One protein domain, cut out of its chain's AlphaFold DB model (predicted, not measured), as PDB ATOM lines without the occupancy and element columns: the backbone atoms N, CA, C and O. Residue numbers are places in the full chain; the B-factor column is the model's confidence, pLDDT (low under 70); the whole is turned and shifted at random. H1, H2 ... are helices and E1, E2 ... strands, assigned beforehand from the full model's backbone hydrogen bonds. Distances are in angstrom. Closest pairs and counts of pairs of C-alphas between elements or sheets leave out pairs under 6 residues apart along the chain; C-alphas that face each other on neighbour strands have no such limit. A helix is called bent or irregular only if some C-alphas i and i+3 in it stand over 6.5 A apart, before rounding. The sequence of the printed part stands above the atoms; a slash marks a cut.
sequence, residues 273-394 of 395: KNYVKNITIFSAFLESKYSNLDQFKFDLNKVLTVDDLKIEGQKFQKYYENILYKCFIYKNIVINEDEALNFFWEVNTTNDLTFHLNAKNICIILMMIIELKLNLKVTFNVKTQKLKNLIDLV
ATOM      1  N   LYS A 273     183.505 304.530 202.941       56.66
ATOM      2  CA  LYS A 273     182.661 303.452 202.396       56.66
ATOM      3  C   LYS A 273     183.322 302.070 202.482       56.66
ATOM      4  O   LYS A 273     182.639 301.106 202.819       56.66
ATOM      5  N   ASN A 274     184.625 301.973 202.210       62.25
ATOM      6  CA  ASN A 274     185.346 300.700 202.316       62.25
ATOM      7  C   ASN A 274     185.503 300.275 203.779       62.25
ATOM      8  O   ASN A 274     185.342 299.102 204.096       62.25
ATOM      9  N   TYR A 275     185.716 301.247 204.665       66.12
ATOM     10  CA  TYR A 275     185.785 301.036 206.105       66.12
ATOM     11  C   TYR A 275     184.479 300.456 206.670       66.12
ATOM     12  O   TYR A 275     184.515 299.416 207.323       66.12
ATOM     13  N   VAL A 276     183.319 301.049 206.355       66.94
ATOM     14  CA  VAL A 276     182.008 300.523 206.787       66.94
ATOM     15  C   VAL A 276     181.796 299.105 206.271       66.94
ATOM     16  O   VAL A 276     181.453 298.218 207.045       66.94
ATOM     17  N   LYS A 277     182.062 298.873 204.981       73.19
ATOM     18  CA  LYS A 277     181.923 297.546 204.377       73.19
ATOM     19  C   LYS A 277     182.799 296.505 205.071       73.19
ATOM     20  O   LYS A 277     182.301 295.438 205.425       73.19
ATOM     21  N   ASN A 278     184.075 296.807 205.289       74.94
ATOM     22  CA  ASN A 278     184.995 295.861 205.910       74.94
ATOM     23  C   ASN A 278     184.643 295.630 207.382       74.94
ATOM     24  O   ASN A 278     184.635 294.487 207.819       74.94
ATOM     25  N   ILE A 279     184.219 296.646 208.129       72.81
ATOM     26  CA  ILE A 279     183.690 296.432 209.482       72.81
ATOM     27  C   ILE A 279     182.475 295.515 209.486       72.81
ATOM     28  O   ILE A 279     182.414 294.611 210.318       72.81
ATOM     29  N   THR A 280     181.502 295.749 208.602       74.12
ATOM     30  CA  THR A 280     180.285 294.933 208.530       74.12
ATOM     31  C   THR A 280     180.646 293.478 208.258       74.12
ATOM     32  O   THR A 280     180.178 292.589 208.963       74.12
ATOM     33  N   ILE A 281     181.548 293.239 207.303       78.06
ATOM     34  CA  ILE A 281     182.047 291.900 206.980       78.06
ATOM     35  C   ILE A 281     182.744 291.265 208.189       78.06
ATOM     36  O   ILE A 281     182.434 290.137 208.548       78.06
ATOM     37  N   PHE A 282     183.676 291.958 208.838       77.81
ATOM     38  CA  PHE A 282     184.463 291.382 209.930       77.81
ATOM     39  C   PHE A 282     183.641 291.179 211.212       77.81
ATOM     40  O   PHE A 282     183.807 290.174 211.903       77.81
ATOM     41  N   SER A 283     182.703 292.082 211.499       75.81
ATOM     42  CA  SER A 283     181.761 291.946 212.616       75.81
ATOM     43  C   SER A 283     180.819 290.765 212.398       75.81
ATOM     44  O   SER A 283     180.655 289.935 213.288       75.81
ATOM     45  N   ALA A 284     180.253 290.639 211.193       79.44
ATOM     46  CA  ALA A 284     179.416 289.500 210.834       79.44
ATOM     47  C   ALA A 284     180.222 288.193 210.813       79.44
ATOM     48  O   ALA A 284     179.715 287.148 211.215       79.44
ATOM     49  N   PHE A 285     181.496 288.240 210.408       82.25
ATOM     50  CA  PHE A 285     182.376 287.080 210.455       82.25
ATOM     51  C   PHE A 285     182.546 286.580 211.886       82.25
ATOM     52  O   PHE A 285     182.378 285.382 212.096       82.25
ATOM     53  N   LEU A 286     182.813 287.455 212.867       78.44
ATOM     54  CA  LEU A 286     182.944 287.062 214.277       78.44
ATOM     55  C   LEU A 286     181.720 286.297 214.792       78.44
ATOM     56  O   LEU A 286     181.880 285.272 215.447       78.44
ATOM     57  N   GLU A 287     180.522 286.765 214.448       78.31
ATOM     58  CA  GLU A 287     179.244 286.173 214.867       78.31
ATOM     59  C   GLU A 287     178.851 284.937 214.029       78.31
ATOM     60  O   GLU A 287     178.000 284.141 214.426       78.31
ATOM     61  N   SER A 288     179.474 284.744 212.863       84.00
ATOM     62  CA  SER A 288     179.169 283.630 211.963       84.00
ATOM     63  C   SER A 288     179.782 282.297 212.408       84.00
ATOM     64  O   SER A 288     180.768 282.233 213.144       84.00
ATOM     65  N   LYS A 289     179.269 281.202 211.837       85.19
ATOM     66  CA  LYS A 289     179.862 279.860 211.969       85.19
ATOM     67  C   LYS A 289     181.083 279.632 211.065       85.19
ATOM     68  O   LYS A 289     181.726 278.593 211.177       85.19
ATOM     69  N   TYR A 290     181.405 280.567 210.165       83.62
ATOM     70  CA  TYR A 290     182.531 280.412 209.243       83.62
ATOM     71  C   TYR A 290     183.857 280.486 209.999       83.62
ATOM     72  O   TYR A 290     184.045 281.358 210.846       83.62
ATOM     73  N   SER A 291     184.789 279.597 209.667       82.06
ATOM     74  CA  SER A 291     186.164 279.602 210.185       82.06
ATOM     75  C   SER A 291     187.154 280.277 209.231       82.06
ATOM     76  O   SER A 291     188.187 280.767 209.678       82.06
ATOM     77  N   ASN A 292     186.830 280.346 207.935       83.50
ATOM     78  CA  ASN A 292     187.645 280.981 206.903       83.50
ATOM     79  C   ASN A 292     187.039 282.336 206.491       83.50
ATOM     80  O   ASN A 292     185.907 282.398 206.003       83.50
ATOM     81  N   LEU A 293     187.806 283.411 206.691       82.75
ATOM     82  CA  LEU A 293     187.393 284.786 206.408       82.75
ATOM     83  C   LEU A 293     187.215 285.059 204.907       82.75
ATOM     84  O   LEU A 293     186.307 285.800 204.535       82.75
ATOM     85  N   ASP A 294     188.046 284.478 204.043       83.69
ATOM     86  CA  ASP A 294     187.996 284.733 202.600       83.69
ATOM     87  C   ASP A 294     186.794 284.052 201.950       83.69
ATOM     88  O   ASP A 294     186.096 284.668 201.142       83.69
ATOM     89  N   GLN A 295     186.471 282.833 202.390       85.44
ATOM     90  CA  GLN A 295     185.235 282.164 201.986       85.44
ATOM     91  C   GLN A 295     184.005 282.958 202.451       85.44
ATOM     92  O   GLN A 295     183.096 283.220 201.664       85.44
ATOM     93  N   PHE A 296     184.000 283.412 203.709       87.62
ATOM     94  CA  PHE A 296     182.908 284.231 204.235       87.62
ATOM     95  C   PHE A 296     182.749 285.549 203.466       87.62
ATOM     96  O   PHE A 296     181.635 285.925 203.113       87.62
ATOM     97  N   LYS A 297     183.856 286.238 203.156       85.44
ATOM     98  CA  LYS A 297     183.864 287.446 202.316       85.44
ATOM     99  C   LYS A 297     183.249 287.177 200.948       85.44
ATOM    100  O   LYS A 297     182.462 287.995 200.476       85.44
ATOM    101  N   PHE A 298     183.631 286.081 200.297       86.25
ATOM    102  CA  PHE A 298     183.124 285.729 198.975       86.25
ATOM    103  C   PHE A 298     181.609 285.519 198.994       86.25
ATOM    104  O   PHE A 298     180.905 286.080 198.156       86.25
ATOM    105  N   ASP A 299     181.100 284.782 199.981       84.62
ATOM    106  CA  ASP A 299     179.673 284.479 200.074       84.62
ATOM    107  C   ASP A 299     178.846 285.681 200.545       84.62
ATOM    108  O   ASP A 299     177.805 285.970 199.956       84.62
ATOM    109  N   LEU A 300     179.340 286.455 201.516       84.12
ATOM    110  CA  LEU A 300     178.666 287.667 201.983       84.12
ATOM    111  C   LEU A 300     178.577 288.726 200.873       84.12
ATOM    112  O   LEU A 300     177.535 289.352 200.708       84.12
ATOM    113  N   ASN A 301     179.621 288.902 200.053       82.44
ATOM    114  CA  ASN A 301     179.597 289.871 198.948       82.44
ATOM    115  C   ASN A 301     178.547 289.559 197.865       82.44
ATOM    116  O   ASN A 301     178.176 290.473 197.134       82.44
ATOM    117  N   LYS A 302     178.065 288.313 197.747       82.69
ATOM    118  CA  LYS A 302     176.999 287.951 196.791       82.69
ATOM    119  C   LYS A 302     175.616 288.425 197.232       82.69
ATOM    120  O   LYS A 302     174.733 288.556 196.393       82.69
ATOM    121  N   VAL A 303     175.425 288.634 198.534       82.69
ATOM    122  CA  VAL A 303     174.121 288.947 199.138       82.69
ATOM    123  C   VAL A 303     174.064 290.345 199.752       82.69
ATOM    124  O   VAL A 303     172.978 290.870 199.960       82.69
ATOM    125  N   LEU A 304     175.219 290.957 200.029       80.06
ATOM    126  CA  LEU A 304     175.316 292.264 200.672       80.06
ATOM    127  C   LEU A 304     174.850 293.384 199.733       80.06
ATOM    128  O   LEU A 304     175.487 293.653 198.711       80.06
ATOM    129  N   THR A 305     173.776 294.078 200.105       79.56
ATOM    130  CA  THR A 305     173.256 295.211 199.333       79.56
ATOM    131  C   THR A 305     173.851 296.547 199.791       79.56
ATOM    132  O   THR A 305     174.482 296.673 200.844       79.56
ATOM    133  N   VAL A 306     173.645 297.591 198.984       72.94
ATOM    134  CA  VAL A 306     174.046 298.964 199.337       72.94
ATOM    135  C   VAL A 306     173.255 299.488 200.542       72.94
ATOM    136  O   VAL A 306     173.804 300.256 201.336       72.94
ATOM    137  N   ASP A 307     172.000 299.068 200.703       74.06
ATOM    138  CA  ASP A 307     171.154 299.492 201.819       74.06
ATOM    139  C   ASP A 307     171.579 298.837 203.139       74.06
ATOM    140  O   ASP A 307     171.626 299.524 204.163       74.06
ATOM    141  N   ASP A 308     172.020 297.575 203.112       71.75
ATOM    142  CA  ASP A 308     172.588 296.898 204.290       71.75
ATOM    143  C   ASP A 308     173.817 297.647 204.820       71.75
ATOM    144  O   ASP A 308     173.931 297.940 206.012       71.75
ATOM    145  N   LEU A 309     174.713 298.044 203.910       71.44
ATOM    146  CA  LEU A 309     175.893 298.846 204.237       71.44
ATOM    147  C   LEU A 309     175.527 300.215 204.818       71.44
ATOM    148  O   LEU A 309     176.237 300.737 205.679       71.44
ATOM    149  N   LYS A 310     174.431 300.813 204.349       67.81
ATOM    150  CA  LYS A 310     173.955 302.111 204.829       67.81
ATOM    151  C   LYS A 310     173.398 302.008 206.251       67.81
ATOM    152  O   LYS A 310     173.726 302.855 207.079       67.81
ATOM    153  N   ILE A 311     172.601 300.977 206.536       72.19
ATOM    154  CA  ILE A 311     172.021 300.726 207.864       72.19
ATOM    155  C   ILE A 311     173.123 300.409 208.877       72.19
ATOM    156  O   ILE A 311     173.169 301.008 209.952       72.19
ATOM    157  N   GLU A 312     174.042 299.505 208.531       67.12
ATOM    158  CA  GLU A 312     175.161 299.160 209.410       67.12
ATOM    159  C   GLU A 312     176.080 300.367 209.632       67.12
ATOM    160  O   GLU A 312     176.395 300.694 210.775       67.12
ATOM    161  N   GLY A 313     176.417 301.123 208.580       64.56
ATOM    162  CA  GLY A 313     177.210 302.351 208.698       64.56
ATOM    163  C   GLY A 313     176.644 303.359 209.702       64.56
ATOM    164  O   GLY A 313     177.400 303.928 210.488       64.56
ATOM    165  N   GLN A 314     175.318 303.530 209.748       66.38
ATOM    166  CA  GLN A 314     174.657 304.446 210.687       66.38
ATOM    167  C   GLN A 314     174.773 304.004 212.153       66.38
ATOM    168  O   GLN A 314     174.999 304.848 213.023       66.38
ATOM    169  N   LYS A 315     174.660 302.699 212.446       63.88
ATOM    170  CA  LYS A 315     174.803 302.158 213.818       63.88
ATOM    171  C   LYS A 315     176.187 302.439 214.398       63.88
ATOM    172  O   LYS A 315     176.362 302.666 215.593       63.88
ATOM    173  N   PHE A 316     177.167 302.426 213.517       59.41
ATOM    174  CA  PHE A 316     178.577 302.385 213.833       59.41
ATOM    175  C   PHE A 316     179.241 303.774 213.881       59.41
ATOM    176  O   PHE A 316     180.200 304.000 214.621       59.41
ATOM    177  N   GLN A 317     178.671 304.753 213.179       59.22
ATOM    178  CA  GLN A 317     179.215 306.101 213.049       59.22
ATOM    179  C   GLN A 317     179.380 306.858 214.382       59.22
ATOM    180  O   GLN A 317     180.416 307.485 214.610       59.22
ATOM    181  N   LYS A 318     178.414 306.750 215.308       57.62
ATOM    182  CA  LYS A 318     178.445 307.466 216.603       57.62
ATOM    183  C   LYS A 318     179.590 307.006 217.520       57.62
ATOM    184  O   LYS A 318     180.135 307.820 218.263       57.62
ATOM    185  N   TYR A 319     179.941 305.719 217.479       61.69
ATOM    186  CA  TYR A 319     180.987 305.129 218.321       61.69
ATOM    187  C   TYR A 319     182.395 305.404 217.779       61.69
ATOM    188  O   TYR A 319     183.327 305.623 218.555       61.69
ATOM    189  N   TYR A 320     182.562 305.457 216.458       65.56
ATOM    190  CA  TYR A 320     183.888 305.555 215.847       65.56
ATOM    191  C   TYR A 320     184.504 306.918 215.923       65.56
ATOM    192  O   TYR A 320     185.700 306.993 216.112       65.56
ATOM    193  N   GLU A 321     183.736 307.991 215.817       61.19
ATOM    194  CA  GLU A 321     184.316 309.336 215.830       61.19
ATOM    195  C   GLU A 321     185.126 309.594 217.099       61.19
ATOM    196  O   GLU A 321     186.230 310.126 217.028       61.19
ATOM    197  N   ASN A 322     184.606 309.158 218.249       64.75
ATOM    198  CA  ASN A 322     185.285 309.315 219.528       64.75
ATOM    199  C   ASN A 322     186.521 308.407 219.621       64.75
ATOM    200  O   ASN A 322     187.587 308.849 220.038       64.75
ATOM    201  N   ILE A 323     186.405 307.151 219.183       68.94
ATOM    202  CA  ILE A 323     187.532 306.212 219.192       68.94
ATOM    203  C   ILE A 323     188.632 306.666 218.226       68.94
ATOM    204  O   ILE A 323     189.793 306.704 218.603       68.94
ATOM    205  N   LEU A 324     188.267 307.053 217.009       68.56
ATOM    206  CA  LEU A 324     189.144 307.501 215.931       68.56
ATOM    207  C   LEU A 324     189.883 308.773 216.341       68.56
ATOM    208  O   LEU A 324     191.102 308.844 216.236       68.56
ATOM    209  N   TYR A 325     189.163 309.736 216.916       67.00
ATOM    210  CA  TYR A 325     189.751 310.928 217.513       67.00
ATOM    211  C   TYR A 325     190.771 310.595 218.607       67.00
ATOM    212  O   TYR A 325     191.891 311.102 218.596       67.00
ATOM    213  N   LYS A 326     190.415 309.703 219.535       72.25
ATOM    214  CA  LYS A 326     191.326 309.266 220.595       72.25
ATOM    215  C   LYS A 326     192.539 308.517 220.045       72.25
ATOM    216  O   LYS A 326     193.650 308.778 220.487       72.25
ATOM    217  N   CYS A 327     192.349 307.664 219.044       69.25
ATOM    218  CA  CYS A 327     193.438 306.976 218.361       69.25
ATOM    219  C   CYS A 327     194.395 307.959 217.676       69.25
ATOM    220  O   CYS A 327     195.575 307.674 217.568       69.25
ATOM    221  N   PHE A 328     193.930 309.137 217.253       66.75
ATOM    222  CA  PHE A 328     194.818 310.185 216.744       66.75
ATOM    223  C   PHE A 328     195.577 310.950 217.834       66.75
ATOM    224  O   PHE A 328     196.642 311.483 217.554       66.75
ATOM    225  N   ILE A 329     195.059 311.020 219.064       67.25
ATOM    226  CA  ILE A 329     195.727 311.719 220.176       67.25
ATOM    227  C   ILE A 329     196.772 310.827 220.849       67.25
ATOM    228  O   ILE A 329     197.855 311.293 221.210       67.25
ATOM    229  N   TYR A 330     196.439 309.553 221.046       75.31
ATOM    230  CA  TYR A 330     197.231 308.620 221.834       75.31
ATOM    231  C   TYR A 330     197.956 307.640 220.918       75.31
ATOM    232  O   TYR A 330     197.330 306.862 220.206       75.31
ATOM    233  N   LYS A 331     199.292 307.666 220.945       70.88
ATOM    234  CA  LYS A 331     200.129 306.782 220.113       70.88
ATOM    235  C   LYS A 331     200.203 305.348 220.619       70.88
ATOM    236  O   LYS A 331     200.468 304.450 219.825       70.88
ATOM    237  N   ASN A 332     200.011 305.157 221.918       85.31
ATOM    238  CA  ASN A 332     200.008 303.858 222.568       85.31
ATOM    239  C   ASN A 332     198.583 303.558 223.014       85.31
ATOM    240  O   ASN A 332     197.982 304.342 223.756       85.31
ATOM    241  N   ILE A 333     198.048 302.442 222.536       87.12
ATOM    242  CA  ILE A 333     196.682 302.023 222.810       87.12
ATOM    243  C   ILE A 333     196.707 300.599 223.347       87.12
ATOM    244  O   ILE A 333     197.275 299.702 222.730       87.12
ATOM    245  N   VAL A 334     196.062 300.386 224.486       89.12
ATOM    246  CA  VAL A 334     195.817 299.057 225.043       89.12
ATOM    247  C   VAL A 334     194.348 298.725 224.825       89.12
ATOM    248  O   VAL A 334     193.470 299.519 225.151       89.12
ATOM    249  N   ILE A 335     194.069 297.565 224.245       89.44
ATOM    250  CA  ILE A 335     192.710 297.107 223.972       89.44
ATOM    251  C   ILE A 335     192.462 295.848 224.789       89.44
ATOM    252  O   ILE A 335     193.058 294.806 224.525       89.44
ATOM    253  N   ASN A 336     191.565 295.956 225.763       90.50
ATOM    254  CA  ASN A 336     191.145 294.862 226.622       90.50
ATOM    255  C   ASN A 336     189.776 294.354 226.179       90.50
ATOM    256  O   ASN A 336     188.821 295.129 226.075       90.50
ATOM    257  N   GLU A 337     189.679 293.047 225.944       90.38
ATOM    258  CA  GLU A 337     188.386 292.409 225.754       90.38
ATOM    259  C   GLU A 337     187.636 292.296 227.079       90.38
ATOM    260  O   GLU A 337     188.080 291.626 228.017       90.38
ATOM    261  N   ASP A 338     186.478 292.946 227.116       87.06
ATOM    262  CA  ASP A 338     185.531 292.909 228.215       87.06
ATOM    263  C   ASP A 338     184.196 292.346 227.713       87.06
ATOM    264  O   ASP A 338     183.678 292.742 226.666       87.06
ATOM    265  N   GLU A 339     183.654 291.384 228.453       76.12
ATOM    266  CA  GLU A 339     182.369 290.751 228.149       76.12
ATOM    267  C   GLU A 339     181.191 291.657 228.541       76.12
ATOM    268  O   GLU A 339     180.068 291.461 228.071       76.12
ATOM    269  N   ALA A 340     181.434 292.685 229.363       69.75
ATOM    270  CA  ALA A 340     180.435 293.688 229.690       69.75
ATOM    271  C   ALA A 340     180.085 294.565 228.469       69.75
ATOM    272  O   ALA A 340     180.937 294.994 227.693       69.75
ATOM    273  N   LEU A 341     178.797 294.896 228.314       62.38
ATOM    274  CA  LEU A 341     178.291 295.705 227.192       62.38
ATOM    275  C   LEU A 341     178.729 297.181 227.228       62.38
ATOM    276  O   LEU A 341     178.547 297.896 226.240       62.38
ATOM    277  N   ASN A 342     179.288 297.654 228.341       63.38
ATOM    278  CA  ASN A 342     179.596 299.065 228.526       63.38
ATOM    279  C   ASN A 342     181.003 299.386 228.019       63.38
ATOM    280  O   ASN A 342     181.996 299.112 228.684       63.38
ATOM    281  N   PHE A 343     181.070 300.023 226.849       74.38
ATOM    282  CA  PHE A 343     182.272 300.701 226.369       74.38
ATOM    283  C   PHE A 343     182.754 301.710 227.414       74.38
ATOM    284  O   PHE A 343     182.040 302.667 227.727       74.38
ATOM    285  N   PHE A 344     183.985 301.548 227.887       81.81
ATOM    286  CA  PHE A 344     184.668 302.589 228.643       81.81
ATOM    287  C   PHE A 344     186.138 302.679 228.243       81.81
ATOM    288  O   PHE A 344     186.709 301.784 227.614       81.81
ATOM    289  N   TRP A 345     186.731 303.822 228.556       84.50
ATOM    290  CA  TRP A 345     188.128 304.099 228.287       84.50
ATOM    291  C   TRP A 345     188.724 304.851 229.463       84.50
ATOM    292  O   TRP A 345     188.034 305.613 230.142       84.50
ATOM    293  N   GLU A 346     190.019 304.681 229.639       86.88
ATOM    294  CA  GLU A 346     190.805 305.379 230.641       86.88
ATOM    295  C   GLU A 346     192.151 305.778 230.044       86.88
ATOM    296  O   GLU A 346     192.602 305.221 229.040       86.88
ATOM    297  N   VAL A 347     192.767 306.798 230.629       84.44
ATOM    298  CA  VAL A 347     194.130 307.203 230.292       84.44
ATOM    299  C   VAL A 347     194.961 306.890 231.515       84.44
ATOM    300  O   VAL A 347     194.683 307.405 232.600       84.44
ATOM    301  N   ASN A 348     195.929 305.999 231.350       77.75
ATOM    302  CA  ASN A 348     196.778 305.593 232.458       77.75
ATOM    303  C   ASN A 348     197.810 306.692 232.784       77.75
ATOM    304  O   ASN A 348     197.961 307.690 232.074       77.75
ATOM    305  N   THR A 349     198.556 306.505 233.870       73.94
ATOM    306  CA  THR A 349     199.585 307.458 234.316       73.94
ATOM    307  C   THR A 349     200.755 307.602 233.337       73.94
ATOM    308  O   THR A 349     201.445 308.619 233.367       73.94
ATOM    309  N   THR A 350     200.962 306.631 232.440       74.94
ATOM    310  CA  THR A 350     201.948 306.683 231.348       74.94
ATOM    311  C   THR A 350     201.412 307.359 230.083       74.94
ATOM    312  O   THR A 350     202.138 307.462 229.094       74.94
ATOM    313  N   ASN A 351     200.192 307.907 230.136       77.38
ATOM    314  CA  ASN A 351     199.510 308.587 229.036       77.38
ATOM    315  C   ASN A 351     199.208 307.664 227.840       77.38
ATOM    316  O   ASN A 351     199.088 308.128 226.704       77.38
ATOM    317  N   ASP A 352     199.084 306.364 228.097       84.75
ATOM    318  CA  ASP A 352     198.523 305.395 227.168       84.75
ATOM    319  C   ASP A 352     197.005 305.349 227.338       84.75
ATOM    320  O   ASP A 352     196.455 305.507 228.432       84.75
ATOM    321  N   LEU A 353     196.322 305.121 226.223       88.19
ATOM    322  CA  LEU A 353     194.877 305.013 226.195       88.19
ATOM    323  C   LEU A 353     194.465 303.549 226.286       88.19
ATOM    324  O   LEU A 353     194.754 302.771 225.377       88.19
ATOM    325  N   THR A 354     193.728 303.196 227.330       89.44
ATOM    326  CA  THR A 354     193.155 301.859 227.477       89.44
ATOM    327  C   THR A 354     191.685 301.883 227.082       89.44
ATOM    328  O   THR A 354     190.907 302.691 227.590       89.44
ATOM    329  N   PHE A 355     191.291 300.986 226.183       88.00
ATOM    330  CA  PHE A 355     189.900 300.723 225.836       88.00
ATOM    331  C   PHE A 355     189.455 299.372 226.388       88.00
ATOM    332  O   PHE A 355     190.152 298.374 226.211       88.00
ATOM    333  N   HIS A 356     188.260 299.334 226.968       88.44
ATOM    334  CA  HIS A 356     187.587 298.109 227.395       88.44
ATOM    335  C   HIS A 356     186.360 297.883 226.518       88.44
ATOM    336  O   HIS A 356     185.447 298.714 226.478       88.44
ATOM    337  N   LEU A 357     186.394 296.806 225.731       86.56
ATOM    338  CA  LEU A 357     185.523 296.606 224.575       86.56
ATOM    339  C   LEU A 357     185.093 295.153 224.444       86.56
ATOM    340  O   LEU A 357     185.903 294.251 224.619       86.56
ATOM    341  N   ASN A 358     183.870 294.925 223.975       85.69
ATOM    342  CA  ASN A 358     183.489 293.604 223.484       85.69
ATOM    343  C   ASN A 358     184.215 293.249 222.169       85.69
ATOM    344  O   ASN A 358     184.699 294.126 221.445       85.69
ATOM    345  N   ALA A 359     184.228 291.962 221.813       83.44
ATOM    346  CA  ALA A 359     184.911 291.455 220.620       83.44
ATOM    347  C   ALA A 359     184.534 292.194 219.320       83.44
ATOM    348  O   ALA A 359     185.392 292.493 218.485       83.44
ATOM    349  N   LYS A 360     183.249 292.534 219.157       79.19
ATOM    350  CA  LYS A 360     182.740 293.266 217.988       79.19
ATOM    351  C   LYS A 360     183.383 294.649 217.872       79.19
ATOM    352  O   LYS A 360     183.888 295.010 216.811       79.19
ATOM    353  N   ASN A 361     183.430 295.389 218.978       78.88
ATOM    354  CA  ASN A 361     184.053 296.706 219.061       78.88
ATOM    355  C   ASN A 361     185.581 296.646 218.907       78.88
ATOM    356  O   ASN A 361     186.166 297.584 218.379       78.88
ATOM    357  N   ILE A 362     186.239 295.550 219.287       83.88
ATOM    358  CA  ILE A 362     187.675 295.366 219.016       83.88
ATOM    359  C   ILE A 362     187.931 295.190 217.518       83.88
ATOM    360  O   ILE A 362     188.812 295.852 216.974       83.88
ATOM    361  N   CYS A 363     187.133 294.362 216.837       79.12
ATOM    362  CA  CYS A 363     187.205 294.174 215.381       79.12
ATOM    363  C   CYS A 363     187.097 295.499 214.623       79.12
ATOM    364  O   CYS A 363     187.792 295.754 213.645       79.12
ATOM    365  N   ILE A 364     186.229 296.366 215.115       75.00
ATOM    366  CA  ILE A 364     186.051 297.718 214.618       75.00
ATOM    367  C   ILE A 364     187.330 298.547 214.748       75.00
ATOM    368  O   ILE A 364     187.746 299.173 213.773       75.00
ATOM    369  N   ILE A 365     187.942 298.579 215.940       76.88
ATOM    370  CA  ILE A 365     189.166 299.360 216.159       76.88
ATOM    371  C   ILE A 365     190.285 298.810 215.294       76.88
ATOM    372  O   ILE A 365     190.967 299.575 214.626       76.88
ATOM    373  N   LEU A 366     190.423 297.490 215.248       79.06
ATOM    374  CA  LEU A 366     191.365 296.810 214.377       79.06
ATOM    375  C   LEU A 366     191.208 297.292 212.927       79.06
ATOM    376  O   LEU A 366     192.151 297.848 212.364       79.06
ATOM    377  N   MET A 367     190.001 297.189 212.358       75.94
ATOM    378  CA  MET A 367     189.733 297.637 210.987       75.94
ATOM    379  C   MET A 367     189.995 299.127 210.787       75.94
ATOM    380  O   MET A 367     190.478 299.531 209.735       75.94
ATOM    381  N   MET A 368     189.721 299.954 211.791       72.44
ATOM    382  CA  MET A 368     190.009 301.383 211.746       72.44
ATOM    383  C   MET A 368     191.506 301.657 211.675       72.44
ATOM    384  O   MET A 368     191.941 302.453 210.852       72.44
ATOM    385  N   ILE A 369     192.304 300.976 212.490       72.75
ATOM    386  CA  ILE A 369     193.758 301.143 212.499       72.75
ATOM    387  C   ILE A 369     194.349 300.729 211.148       72.75
ATOM    388  O   ILE A 369     195.167 301.465 210.592       72.75
ATOM    389  N   ILE A 370     193.869 299.620 210.582       72.44
ATOM    390  CA  ILE A 370     194.317 299.087 209.289       72.44
ATOM    391  C   ILE A 370     193.911 300.002 208.129       72.44
ATOM    392  O   ILE A 370     194.764 300.478 207.379       72.44
ATOM    393  N   GLU A 371     192.612 300.271 207.973       67.50
ATOM    394  CA  GLU A 371     192.070 301.017 206.827       67.50
ATOM    395  C   GLU A 371     192.552 302.466 206.817       67.50
ATOM    396  O   GLU A 371     192.814 303.040 205.758       67.50
ATOM    397  N   LEU A 372     192.703 303.059 208.004       64.75
ATOM    398  CA  LEU A 372     193.161 304.438 208.148       64.75
ATOM    399  C   LEU A 372     194.680 304.553 208.248       64.75
ATOM    400  O   LEU A 372     195.195 305.672 208.279       64.75
ATOM    401  N   LYS A 373     195.396 303.420 208.266       65.31
ATOM    402  CA  LYS A 373     196.858 303.343 208.393       65.31
ATOM    403  C   LYS A 373     197.371 304.165 209.574       65.31
ATOM    404  O   LYS A 373     198.332 304.928 209.445       65.31
ATOM    405  N   LEU A 374     196.693 304.051 210.714       68.31
ATOM    406  CA  LEU A 374     197.079 304.792 211.909       68.31
ATOM    407  C   LEU A 374     198.406 304.229 212.421       68.31
ATOM    408  O   LEU A 374     198.525 303.034 212.679       68.31
ATOM    409  N   ASN A 375     199.416 305.088 212.566       69.25
ATOM    410  CA  ASN A 375     200.719 304.688 213.094       69.25
ATOM    411  C   ASN A 375     200.667 304.630 214.627       69.25
ATOM    412  O   ASN A 375     201.074 305.576 215.306       69.25
ATOM    413  N   LEU A 376     200.104 303.539 215.144       76.12
ATOM    414  CA  LEU A 376     199.831 303.320 216.561       76.12
ATOM    415  C   LEU A 376     200.551 302.073 217.051       76.12
ATOM    416  O   LEU A 376     200.648 301.077 216.337       76.12
ATOM    417  N   LYS A 377     201.015 302.116 218.297       82.50
ATOM    418  CA  LYS A 377     201.424 300.922 219.029       82.50
ATOM    419  C   LYS A 377     200.203 300.393 219.755       82.50
ATOM    420  O   LYS A 377     199.689 301.062 220.650       82.50
ATOM    421  N   VAL A 378     199.732 299.225 219.339       85.88
ATOM    422  CA  VAL A 378     198.513 298.626 219.879       85.88
ATOM    423  C   VAL A 378     198.861 297.326 220.577       85.88
ATOM    424  O   VAL A 378     199.482 296.453 219.975       85.88
ATOM    425  N   THR A 379     198.435 297.193 221.825       89.06
ATOM    426  CA  THR A 379     198.513 295.938 222.574       89.06
ATOM    427  C   THR A 379     197.111 295.367 222.708       89.06
ATOM    428  O   THR A 379     196.231 296.021 223.270       89.06
ATOM    429  N   PHE A 380     196.898 294.155 222.201       89.19
ATOM    430  CA  PHE A 380     195.610 293.466 222.252       89.19
ATOM    431  C   PHE A 380     195.604 292.398 223.352       89.19
ATOM    432  O   PHE A 380     196.335 291.414 223.275       89.19
ATOM    433  N   ASN A 381     194.725 292.559 224.340       91.06
ATOM    434  CA  ASN A 381     194.456 291.586 225.397       91.06
ATOM    435  C   ASN A 381     193.080 290.955 225.147       91.06
ATOM    436  O   ASN A 381     192.060 291.415 225.660       91.06
ATOM    437  N   VAL A 382     193.060 289.923 224.302       91.12
ATOM    438  CA  VAL A 382     191.839 289.319 223.749       91.12
ATOM    439  C   VAL A 382     191.673 287.885 224.246       91.12
ATOM    440  O   VAL A 382     192.621 287.099 224.231       91.12
ATOM    441  N   LYS A 383     190.453 287.543 224.667       88.81
ATOM    442  CA  LYS A 383     190.029 286.216 225.132       88.81
ATOM    443  C   LYS A 383     189.393 285.393 224.005       88.81
ATOM    444  O   LYS A 383     189.601 284.184 223.936       88.81
ATOM    445  N   THR A 384     188.643 286.026 223.102       87.62
ATOM    446  CA  THR A 384     187.947 285.357 221.998       87.62
ATOM    447  C   THR A 384     188.947 284.821 220.972       87.62
ATOM    448  O   THR A 384     189.553 285.580 220.215       87.62
ATOM    449  N   GLN A 385     189.069 283.492 220.870       86.44
ATOM    450  CA  GLN A 385     190.035 282.839 219.974       86.44
ATOM    451  C   GLN A 385     189.866 283.242 218.502       86.44
ATOM    452  O   GLN A 385     190.848 283.440 217.791       86.44
ATOM    453  N   LYS A 386     188.622 283.405 218.034       84.50
ATOM    454  CA  LYS A 386     188.337 283.824 216.653       84.50
ATOM    455  C   LYS A 386     188.835 285.241 216.357       84.50
ATOM    456  O   LYS A 386     189.317 285.497 215.261       84.50
ATOM    457  N   LEU A 387     188.738 286.137 217.339       85.44
ATOM    458  CA  LEU A 387     189.240 287.504 217.253       85.44
ATOM    459  C   LEU A 387     190.768 287.531 217.347       85.44
ATOM    460  O   LEU A 387     191.399 288.244 216.578       85.44
ATOM    461  N   LYS A 388     191.361 286.704 218.213       87.88
ATOM    462  CA  LYS A 388     192.816 286.538 218.305       87.88
ATOM    463  C   LYS A 388     193.425 286.094 216.972       87.88
ATOM    464  O   LYS A 388     194.275 286.792 216.439       87.88
ATOM    465  N   ASN A 389     192.887 285.029 216.372       84.50
ATOM    466  CA  ASN A 389     193.319 284.555 215.053       84.50
ATOM    467  C   ASN A 389     193.185 285.636 213.969       84.50
ATOM    468  O   ASN A 389     193.951 285.661 213.012       84.50
ATOM    469  N   LEU A 390     192.175 286.499 214.090       82.50
ATOM    470  CA  LEU A 390     191.934 287.570 213.137       82.50
ATOM    471  C   LEU A 390     192.902 288.747 213.327       82.50
ATOM    472  O   LEU A 390     193.276 289.367 212.341       82.50
ATOM    473  N   ILE A 391     193.327 289.032 214.559       85.50
ATOM    474  CA  ILE A 391     194.387 290.004 214.852       85.50
ATOM    475  C   ILE A 391     195.725 289.493 214.307       85.50
ATOM    476  O   ILE A 391     196.369 290.225 213.564       85.50
ATOM    477  N   ASP A 392     196.077 288.233 214.584       83.69
ATOM    478  CA  ASP A 392     197.328 287.595 214.130       83.69
ATOM    479  C   ASP A 392     197.423 287.477 212.596       83.69
ATOM    480  O   ASP A 392     198.504 287.378 212.024       83.69
ATOM    481  N   LEU A 393     196.284 287.448 211.899       77.12
ATOM    482  CA  LEU A 393     196.255 287.433 210.435       77.12
ATOM    483  C   LEU A 393     196.553 288.816 209.832       77.12
ATOM    484  O   LEU A 393     196.827 288.913 208.635       77.12
ATOM    485  N   VAL A 394     196.447 289.885 210.624       70.50
ATOM    486  CA  VAL A 394     196.524 291.261 210.129       70.50
ATOM    487  C   VAL A 394     197.717 292.054 210.680       70.50
ATOM    488  O   VAL A 394     198.191 292.961 209.991       70.50
TER     489      VAL A 394
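This is residues 273 to 394 of the 395 residues of an uncharacterized protein of Spiroplasma clarkii (UniProt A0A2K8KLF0). A sheet of four strands makes a wall at one end of an elongated body; H4 runs along it in the core, and H1 packs side by side with H4, away from the sheet. H2 packs on H1 at the far end, while the bent H3 crosses H1 with arm H3a and reaches back to the sheet with H3b; two layers result, H3b and H4 on one face of the sheet. The printed part has 122 residues, with five named helices and four named strands in the order H1 H2 H3 E1 E2 E3 H4 E4 H5; the sheet, E2 E3 E1 E4, is mixed, and so is the class, helices and strands. The whole is compact, with a radius of gyration of the C-alphas of 14.4 A and spans of 48 by 27 by 27 A.

H1, residues 273 to 287, is the hub, touching three helices. Its residues 281 to 285 alone touch H2, residues 293 to 303, opposite ways at a steep tilt of 67 degrees; the closest C-alphas, of Ile 281 and Lys 297, are 6.7 A apart. H3, residues 306 to 329, was assigned as one helix by its hydrogen bonds but is bent, C-alphas 315 and 318 being 7.0 A apart; its arms are H3a, residues 306 to 315, and H3b, residues 318 to 329. H3a touches residues 276 to 280 of H1 alone, about perpendicular at 79 degrees, closest at the C-alphas of Val 276 and Gly 313, 5.5 A. E1, residues 332 to 337, is parallel to E3, residues 353 to 357, with N 336 and O 355 2.8 A apart, within hydrogen-bond range. E2, residues 344 to 347, forms an antiparallel hairpin with E3, N 354 and O 346 being 2.9 A apart. H4, residues 359 to 371, is on the sheet at a height of 10.1 A, along the strands at 15 degrees to E1 on the local plane. It touches H1, opposite ways at a shallow tilt of 32 degrees, only just short of steep; the C-alphas of Ser 283 and Lys 360 are closest, 5.6 A. E4, residues 377 to 381, is parallel to E1, with N 335 and O 379 2.8 A apart. E3, H4 and E4 form a split strand-helix-strand unit, two strands running the same way with E1 between them, its crossover right-handed. H5, residues 385 to 392, only just touches H4, with 3 pairs of C-alphas within 8 A, closest at Ala 359 and Leu 387, 6.8 A. Every O i to N i+4 pair is within hydrogen-bond range in H1, H3a, H4 and H5, against 5 of 7 in H2 and 7 of 8 in H3b.

H1 begins at C-alpha 273 (182.661, 303.452, 202.396) and is 21.6 A long; H2 is 15.7 A, H3a 14.8 A, H3b 18.2 A, E1 16.6 A and H4 18.2 A. H5 ends at C-alpha 392 (197.328, 287.595, 214.130).

The C-alphas of Lys 302 and Thr 349, the two farthest apart, are 47.9 A from each other. The printed part has no cut, and no link is long. Its mean pLDDT is 77.4; 30 residues are under 70, among them 312 to 325.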